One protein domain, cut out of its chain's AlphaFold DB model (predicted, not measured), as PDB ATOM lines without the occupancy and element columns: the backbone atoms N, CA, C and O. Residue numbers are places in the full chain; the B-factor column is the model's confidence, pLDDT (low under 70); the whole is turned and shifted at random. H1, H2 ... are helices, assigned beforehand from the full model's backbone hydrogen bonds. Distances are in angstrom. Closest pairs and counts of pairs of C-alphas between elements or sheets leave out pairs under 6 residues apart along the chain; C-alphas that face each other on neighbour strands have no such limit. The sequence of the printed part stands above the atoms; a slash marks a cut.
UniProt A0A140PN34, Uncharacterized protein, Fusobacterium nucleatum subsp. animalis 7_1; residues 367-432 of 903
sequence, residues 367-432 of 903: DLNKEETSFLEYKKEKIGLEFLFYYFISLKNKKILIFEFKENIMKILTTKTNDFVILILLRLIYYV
ATOM      1  N   ASP A 367      11.607  73.888  34.754       78.31
ATOM      2  CA  ASP A 367      11.231  72.824  33.827       78.31
ATOM      3  C   ASP A 367      10.230  73.305  32.769       78.31
ATOM      4  O   ASP A 367       9.345  74.139  33.014       78.31
ATOM      5  N   LEU A 368      10.375  72.745  31.568       84.00
ATOM      6  CA  LEU A 368       9.442  72.946  30.467       84.00
ATOM      7  C   LEU A 368       8.338  71.892  30.509       84.00
ATOM      8  O   LEU A 368       8.589  70.724  30.806       84.00
ATOM      9  N   ASN A 369       7.113  72.292  30.176       83.88
ATOM     10  CA  ASN A 369       6.013  71.343  30.023       83.88
ATOM     11  C   ASN A 369       6.094  70.612  28.665       83.88
ATOM     12  O   ASN A 369       6.875  70.995  27.789       83.88
ATOM     13  N   LYS A 370       5.266  69.570  28.479       83.06
ATOM     14  CA  LYS A 370       5.239  68.757  27.244       83.06
ATOM     15  C   LYS A 370       5.007  69.583  25.974       83.06
ATOM     16  O   LYS A 370       5.612  69.303  24.944       83.06
ATOM     17  N   GLU A 371       4.151  70.601  26.030       83.38
ATOM     18  CA  GLU A 371       3.851  71.449  24.869       83.38
ATOM     19  C   GLU A 371       5.023  72.362  24.489       83.38
ATOM     20  O   GLU A 371       5.293  72.569  23.308       83.38
ATOM     21  N   GLU A 372       5.729  72.907  25.479       85.19
ATOM     22  CA  GLU A 372       6.926  73.732  25.303       85.19
ATOM     23  C   GLU A 372       8.092  72.901  24.746       85.19
ATOM     24  O   GLU A 372       8.807  73.367  23.860       85.19
ATOM     25  N   THR A 373       8.251  71.653  25.202       81.75
ATOM     26  CA  THR A 373       9.258  70.723  24.650       81.75
ATOM     27  C   THR A 373       8.931  70.332  23.213       81.75
ATOM     28  O   THR A 373       9.797  70.432  22.346       81.75
ATOM     29  N   SER A 374       7.672  69.979  22.935       82.62
ATOM     30  CA  SER A 374       7.216  69.623  21.583       82.62
ATOM     31  C   SER A 374       7.379  70.788  20.596       82.62
ATOM     32  O   SER A 374       7.746  70.590  19.439       82.62
ATOM     33  N   PHE A 375       7.151  72.025  21.052       84.12
ATOM     34  CA  PHE A 375       7.354  73.227  20.240       84.12
ATOM     35  C   PHE A 375       8.820  73.408  19.815       84.12
ATOM     36  O   PHE A 375       9.084  73.713  18.652       84.12
ATOM     37  N   LEU A 376       9.769  73.192  20.731       82.06
ATOM     38  CA  LEU A 376      11.201  73.257  20.424       82.06
ATOM     39  C   LEU A 376      11.641  72.122  19.493       82.06
ATOM     40  O   LEU A 376      12.376  72.369  18.540       82.06
ATOM     41  N   GLU A 377      11.151  70.901  19.723       81.19
ATOM     42  CA  GLU A 377      11.427  69.742  18.864       81.19
ATOM     43  C   GLU A 377      10.967  69.968  17.422       81.19
ATOM     44  O   GLU A 377      11.709  69.674  16.488       81.19
ATOM     45  N   TYR A 378       9.788  70.563  17.221       81.69
ATOM     46  CA  TYR A 378       9.292  70.916  15.888       81.69
ATOM     47  C   TYR A 378      10.151  71.984  15.188       81.69
ATOM     48  O   TYR A 378      10.239  72.035  13.961       81.69
ATOM     49  N   LYS A 379      10.798  72.864  15.958       75.62
ATOM     50  CA  LYS A 379      11.619  73.966  15.437       75.62
ATOM     51  C   LYS A 379      13.104  73.614  15.288       75.62
ATOM     52  O   LYS A 379      13.848  74.444  14.771       75.62
ATOM     53  N   LYS A 380      13.521  72.395  15.654       73.00
ATOM     54  CA  LYS A 380      14.926  71.941  15.662       73.00
ATOM     55  C   LYS A 380      15.636  71.958  14.302       73.00
ATOM     56  O   LYS A 380      16.847  71.819  14.268       73.00
ATOM     57  N   GLU A 381      14.911  72.076  13.190       67.44
ATOM     58  CA  GLU A 381      15.492  72.056  11.835       67.44
ATOM     59  C   GLU A 381      15.672  73.454  11.226       67.44
ATOM     60  O   GLU A 381      16.310  73.605  10.186       67.44
ATOM     61  N   LYS A 382      15.140  74.504  11.865       67.31
ATOM     62  CA  LYS A 382      15.305  75.887  11.399       67.31
ATOM     63  C   LYS A 382      16.411  76.563  12.200       67.31
ATOM     64  O   LYS A 382      16.246  76.766  13.397       67.31
ATOM     65  N   ILE A 383      17.507  76.939  11.536       61.94
ATOM     66  CA  ILE A 383      18.618  77.699  12.136       61.94
ATOM     67  C   ILE A 383      18.059  79.031  12.674       61.94
ATOM     68  O   ILE A 383      17.758  79.943  11.906       61.94
ATOM     69  N   GLY A 384      17.850  79.100  13.991       63.59
ATOM     70  CA  GLY A 384      17.166  80.180  14.713       63.59
ATOM     71  C   GLY A 384      17.326  80.037  16.234       63.59
ATOM     72  O   GLY A 384      18.056  79.166  16.707       63.59
ATOM     73  N   LEU A 385      16.662  80.883  17.030       65.25
ATOM     74  CA  LEU A 385      16.795  80.843  18.497       65.25
ATOM     75  C   LEU A 385      16.229  79.547  19.089       65.25
ATOM     76  O   LEU A 385      16.833  78.952  19.975       65.25
ATOM     77  N   GLU A 386      15.106  79.060  18.571       73.50
ATOM     78  CA  GLU A 386      14.466  77.828  19.036       73.50
ATOM     79  C   GLU A 386      15.365  76.592  18.858       73.50
ATOM     80  O   GLU A 386      15.398  75.728  19.735       73.50
ATOM     81  N   PHE A 387      16.155  76.548  17.778       75.56
ATOM     82  CA  PHE A 387      17.191  75.533  17.554       75.56
ATOM     83  C   PHE A 387      18.219  75.539  18.694       75.56
ATOM     84  O   PHE A 387      18.486  74.501  19.295       75.56
ATOM     85  N   LEU A 388      18.745  76.711  19.059       72.50
ATOM     86  CA  LEU A 388      19.732  76.852  20.137       72.50
ATOM     87  C   LEU A 388      19.230  76.345  21.478       72.50
ATOM     88  O   LEU A 388      19.919  75.590  22.163       72.50
ATOM     89  N   PHE A 389      18.016  76.751  21.843       74.12
ATOM     90  CA  PHE A 389      17.422  76.352  23.109       74.12
ATOM     91  C   PHE A 389      17.117  74.855  23.148       74.12
ATOM     92  O   PHE A 389      17.360  74.229  24.180       74.12
ATOM     93  N   TYR A 390      16.678  74.253  22.036       81.44
ATOM     94  CA  TYR A 390      16.508  72.801  21.941       81.44
ATOM     95  C   TYR A 390      17.808  72.047  22.260       81.44
ATOM     96  O   TYR A 390      17.810  71.141  23.101       81.44
ATOM     97  N   TYR A 391      18.928  72.435  21.640       78.50
ATOM     98  CA  TYR A 391      20.216  71.787  21.897       78.50
ATOM     99  C   TYR A 391      20.752  72.095  23.303       78.50
ATOM    100  O   TYR A 391      21.280  71.197  23.952       78.50
ATOM    101  N   PHE A 392      20.538  73.299  23.839       78.81
ATOM    102  CA  PHE A 392      20.907  73.624  25.223       78.81
ATOM    103  C   PHE A 392      20.150  72.756  26.243       78.81
ATOM    104  O   PHE A 392      20.737  72.211  27.178       78.81
ATOM    105  N   ILE A 393      18.841  72.570  26.056       78.62
ATOM    106  CA  ILE A 393      18.026  71.696  26.911       78.62
ATOM    107  C   ILE A 393      18.445  70.237  26.745       78.62
ATOM    108  O   ILE A 393      18.514  69.498  27.724       78.62
ATOM    109  N   SER A 394      18.761  69.822  25.519       81.00
ATOM    110  CA  SER A 394      19.296  68.488  25.247       81.00
ATOM    111  C   SER A 394      20.622  68.261  25.977       81.00
ATOM    112  O   SER A 394      20.806  67.193  26.555       81.00
ATOM    113  N   LEU A 395      21.496  69.270  26.041       80.56
ATOM    114  CA  LEU A 395      22.741  69.217  26.806       80.56
ATOM    115  C   LEU A 395      22.466  69.107  28.312       80.56
ATOM    116  O   LEU A 395      23.006  68.220  28.969       80.56
ATOM    117  N   LYS A 396      21.572  69.948  28.854       77.19
ATOM    118  CA  LYS A 396      21.169  69.903  30.274       77.19
ATOM    119  C   LYS A 396      20.590  68.538  30.663       77.19
ATOM    120  O   LYS A 396      20.872  68.027  31.742       77.19
ATOM    121  N   ASN A 397      19.837  67.924  29.753       80.00
ATOM    122  CA  ASN A 397      19.259  66.591  29.911       80.00
ATOM    123  C   ASN A 397      20.236  65.452  29.564       80.00
ATOM    124  O   ASN A 397      19.809  64.302  29.486       80.00
ATOM    125  N   LYS A 398      21.524  65.752  29.336       79.44
ATOM    126  CA  LYS A 398      22.581  64.791  28.976       79.44
ATOM    127  C   LYS A 398      22.279  63.959  27.717       79.44
ATOM    128  O   LYS A 398      22.786  62.853  27.574       79.44
ATOM    129  N   LYS A 399      21.446  64.477  26.807       82.88
ATOM    130  CA  LYS A 399      21.105  63.835  25.523       82.88
ATOM    131  C   LYS A 399      22.152  64.074  24.436       82.88
ATOM    132  O   LYS A 399      22.208  63.304  23.488       82.88
ATOM    133  N   ILE A 400      22.929  65.148  24.555       81.94
ATOM    134  CA  ILE A 400      24.035  65.492  23.652       81.94
ATOM    135  C   ILE A 400      25.277  65.815  24.479       81.94
ATOM    136  O   ILE A 400      25.166  66.185  25.653       81.94
ATOM    137  N   LEU A 401      26.450  65.716  23.861       81.69
ATOM    138  CA  LEU A 401      27.711  66.113  24.481       81.69
ATOM    139  C   LEU A 401      27.960  67.621  24.345       81.69
ATOM    140  O   LEU A 401      27.470  68.283  23.430       81.69
ATOM    141  N   ILE A 402      28.786  68.167  25.243       78.38
ATOM    142  CA  ILE A 402      29.151  69.590  25.219       78.38
ATOM    143  C   ILE A 402      29.842  69.978  23.907       78.38
ATOM    144  O   ILE A 402      29.581  71.050  23.377       78.38
ATOM    145  N   PHE A 403      30.663  69.087  23.339       80.25
ATOM    146  CA  PHE A 403      31.333  69.307  22.056       80.25
ATOM    147  C   PHE A 403      30.330  69.496  20.907       80.25
ATOM    148  O   PHE A 403      30.448  70.450  20.143       80.25
ATOM    149  N   GLU A 404      29.284  68.667  20.847       80.50
ATOM    150  CA  GLU A 404      28.214  68.790  19.847       80.50
ATOM    151  C   GLU A 404      27.444  70.109  20.002       80.50
ATOM    152  O   GLU A 404      27.094  70.763  19.018       80.50
ATOM    153  N   PHE A 405      27.213  70.553  21.242       81.38
ATOM    154  CA  PHE A 405      26.613  71.862  21.505       81.38
ATOM    155  C   PHE A 405      27.505  73.013  21.010       81.38
ATOM    156  O   PHE A 405      27.008  73.935  20.357       81.38
ATOM    157  N   LYS A 406      28.823  72.931  21.249       79.00
ATOM    158  CA  LYS A 406      29.807  73.909  20.757       79.00
ATOM    159  C   LYS A 406      29.816  73.985  19.227       79.00
ATOM    160  O   LYS A 406      29.776  75.084  18.677       79.00
ATOM    161  N   GLU A 407      29.792  72.847  18.529       80.12
ATOM    162  CA  GLU A 407      29.706  72.820  17.061       80.12
ATOM    163  C   GLU A 407      28.430  73.483  16.534       80.12
ATOM    164  O   GLU A 407      28.470  74.244  15.565       80.12
ATOM    165  N   ASN A 408      27.291  73.231  17.179       77.00
ATOM    166  CA  ASN A 408      26.017  73.832  16.791       77.00
ATOM    167  C   ASN A 408      26.008  75.354  16.985       77.00
ATOM    168  O   ASN A 408      25.480  76.076  16.141       77.00
ATOM    169  N   ILE A 409      26.653  75.855  18.037       74.25
ATOM    170  CA  ILE A 409      26.876  77.291  18.232       74.25
ATOM    171  C   ILE A 409      27.767  77.872  17.126       74.25
ATOM    172  O   ILE A 409      27.424  78.903  16.546       74.25
ATOM    173  N   MET A 410      28.863  77.196  16.771       73.75
ATOM    174  CA  MET A 410      29.758  77.640  15.694       73.75
ATOM    175  C   MET A 410      29.059  77.686  14.328       73.75
ATOM    176  O   MET A 410      29.279  78.615  13.546       73.75
ATOM    177  N   LYS A 411      28.156  76.740  14.044       73.44
ATOM    178  CA  LYS A 411      27.317  76.771  12.831       73.44
ATOM    179  C   LYS A 411      26.447  78.030  12.770       73.44
ATOM    180  O   LYS A 411      26.288  78.613  11.705       73.44
ATOM    181  N   ILE A 412      25.933  78.493  13.906       68.81
ATOM    182  CA  ILE A 412      25.085  79.691  13.966       68.81
ATOM    183  C   ILE A 412      25.918  80.964  13.850       68.81
ATOM    184  O   ILE A 412      25.541  81.880  13.128       68.81
ATOM    185  N   LEU A 413      27.078  81.007  14.501       65.75
ATOM    186  CA  LEU A 413      27.999  82.144  14.440       65.75
ATOM    187  C   LEU A 413      28.609  82.345  13.042       65.75
ATOM    188  O   LEU A 413      28.943  83.468  12.658       65.75
ATOM    189  N   THR A 414      28.737  81.272  12.255       64.69
ATOM    190  CA  THR A 414      29.208  81.341  10.862       64.69
ATOM    191  C   THR A 414      28.121  81.792   9.885       64.69
ATOM    192  O   THR A 414      28.441  82.460   8.899       64.69
ATOM    193  N   THR A 415      26.840  81.540  10.172       59.88
ATOM    194  CA  THR A 415      25.721  82.158   9.445       59.88
ATOM    195  C   THR A 415      25.548  83.613   9.891       59.88
ATOM    196  O   THR A 415      25.474  83.869  11.086       59.88
ATOM    197  N   LYS A 416      25.514  84.589   8.966       50.25
ATOM    198  CA  LYS A 416      25.323  86.027   9.274       50.25
ATOM    199  C   LYS A 416      24.104  86.231  10.181       50.25
ATOM    200  O   LYS A 416      22.972  86.220   9.703       50.25
ATOM    201  N   THR A 417      24.342  86.377  11.477       53.12
ATOM    202  CA  THR A 417      23.316  86.379  12.517       53.12
ATOM    203  C   THR A 417      23.156  87.771  13.105       53.12
ATOM    204  O   THR A 417      24.108  88.535  13.192       53.12
ATOM    205  N   ASN A 418      21.918  88.100  13.471       55.19
ATOM    206  CA  ASN A 418      21.555  89.337  14.157       55.19
ATOM    207  C   ASN A 418      22.250  89.398  15.534       55.19
ATOM    208  O   ASN A 418      22.262  88.393  16.247       55.19
ATOM    209  N   ASP A 419      22.761  90.567  15.923       50.91
ATOM    210  CA  ASP A 419      23.427  90.842  17.206       50.91
ATOM    211  C   ASP A 419      22.644  90.341  18.430       50.91
ATOM    212  O   ASP A 419      23.221  89.871  19.411       50.91
ATOM    213  N   PHE A 420      21.312  90.338  18.351       53.31
ATOM    214  CA  PHE A 420      20.436  89.768  19.376       53.31
ATOM    215  C   PHE A 420      20.647  88.259  19.584       53.31
ATOM    216  O   PHE A 420      20.660  87.769  20.716       53.31
ATOM    217  N   VAL A 421      20.833  87.508  18.495       60.56
ATOM    218  CA  VAL A 421      21.121  86.068  18.536       60.56
ATOM    219  C   VAL A 421      22.507  85.834  19.118       60.56
ATOM    220  O   VAL A 421      22.675  84.912  19.914       60.56
ATOM    221  N   ILE A 422      23.471  86.699  18.793       58.94
ATOM    222  CA  ILE A 422      24.824  86.636  19.346       58.94
ATOM    223  C   ILE A 422      24.788  86.898  20.859       58.94
ATOM    224  O   ILE A 422      25.313  86.092  21.611       58.94
ATOM    225  N   LEU A 423      24.070  87.906  21.357       58.66
ATOM    226  CA  LEU A 423      23.923  88.139  22.806       58.66
ATOM    227  C   LEU A 423      23.295  86.957  23.561       58.66
ATOM    228  O   LEU A 423      23.720  86.627  24.671       58.66
ATOM    229  N   ILE A 424      22.283  86.307  22.981       61.69
ATOM    230  CA  ILE A 424      21.670  85.108  23.573       61.69
ATOM    231  C   ILE A 424      22.655  83.936  23.559       61.69
ATOM    232  O   ILE A 424      22.776  83.234  24.563       61.69
ATOM    233  N   LEU A 425      23.385  83.759  22.456       64.69
ATOM    234  CA  LEU A 425      24.468  82.789  22.341       64.69
ATOM    235  C   LEU A 425      25.517  82.999  23.427       64.69
ATOM    236  O   LEU A 425      25.833  82.049  24.126       64.69
ATOM    237  N   LEU A 426      25.986  84.231  23.632       61.09
ATOM    238  CA  LEU A 426      26.970  84.562  24.664       61.09
ATOM    239  C   LEU A 426      26.499  84.145  26.051       61.09
ATOM    240  O   LEU A 426      27.227  83.474  26.774       61.09
ATOM    241  N   ARG A 427      25.252  84.463  26.402       64.75
ATOM    242  CA  ARG A 427      24.685  84.092  27.705       64.75
ATOM    243  C   ARG A 427      24.502  82.578  27.863       64.75
ATOM    244  O   ARG A 427      24.637  82.072  28.973       64.75
ATOM    245  N   LEU A 428      24.203  81.850  26.784       66.94
ATOM    246  CA  LEU A 428      24.070  80.387  26.805       66.94
ATOM    247  C   LEU A 428      25.428  79.677  26.853       66.94
ATOM    248  O   LEU A 428      25.582  78.743  27.631       66.94
ATOM    249  N   ILE A 429      26.405  80.129  26.059       64.44
ATOM    250  CA  ILE A 429      27.806  79.678  26.096       64.44
ATOM    251  C   ILE A 429      28.318  79.806  27.520       64.44
ATOM    252  O   ILE A 429      28.803  78.837  28.090       64.44
ATOM    253  N   TYR A 430      28.139  80.993  28.091       65.62
ATOM    254  CA  TYR A 430      28.561  81.309  29.438       65.62
ATOM    255  C   TYR A 430      27.985  80.357  30.489       65.62
ATOM    256  O   TYR A 430      28.708  79.840  31.331       65.62
ATOM    257  N   TYR A 431      26.682  80.086  30.395       65.12
ATOM    258  CA  TYR A 431      25.987  79.181  31.302       65.12
ATOM    259  C   TYR A 431      26.491  77.728  31.205       65.12
ATOM    260  O   TYR A 431      26.408  76.974  32.171       65.12
ATOM    261  N   VAL A 432      26.961  77.307  30.029       67.12
ATOM    262  CA  VAL A 432      27.414  75.932  29.769       67.12
ATOM    263  C   VAL A 432      28.893  75.737  30.088       67.12
ATOM    264  O   VAL A 432      29.267  74.711  30.649       67.12
TER     265      VAL A 432
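This is residues 367 to 432 of the 903 residues of an uncharacterized protein of Fusobacterium nucleatum subsp. animalis 7_1 (UniProt A0A140PN34). What shape do these atoms make? H2, H3 and H4 stand side by side in a small up-and-down bundle, each running against the one before it, with their centres in a triangle and H4 only loosely packed on the other two. H1 sits outside this bundle, tilted steeply against H2. What makes it up? The printed part has 66 residues with four named helices, H1 to H4 in chain order, and no named strand: the class is all helix. It is compact, with a radius of gyration of the C-alphas of 11.5 A, and elongated, spanning 31 by 20 by 18 A.

Where do the first helices lie? H1 is residues 370 to 379, from C-alpha 370 at (5.239, 68.757, 27.244), 14.4 A long. H2 is residues 385 to 396, 16.7 A. Where do the others lie? H3 is residues 402 to 414, 18.6 A. H4 is residues 419 to 432, 19.9 A, ending at C-alpha 432 at (27.414, 75.932, 29.769).

What touches the hub, H2? H1 touches residues 386 to 390 alone, closest at the C-alphas of Leu 376 and Tyr 390, 5.5 A, at a steep tilt of 59 degrees, opposite ways. H3 forms a hairpin with H2, closest at the C-alphas of Tyr 391 and Phe 405, 6.4 A, at a shallow tilt of 14 degrees. H4 only just touches H2, with 3 pairs of C-alphas within 8 A, the closest Leu 385 and Val 421, 6.8 A. How do H3 and H4 meet? This hairpin only just touches, with 3 such pairs, the closest Ile 409 and Leu 425, 7.3 A. In H1, H2, H3 and H4 every O i to N i+4 pair is within hydrogen-bond range.

How far does it reach? The two C-alphas farthest apart, those of Lys 370 and Lys 416, are 32.0 A apart. Is it whole and confident? The printed part has no cut, the three links are tight, and pLDDT is under 70 in residues 381 to 385 and 412 to 432.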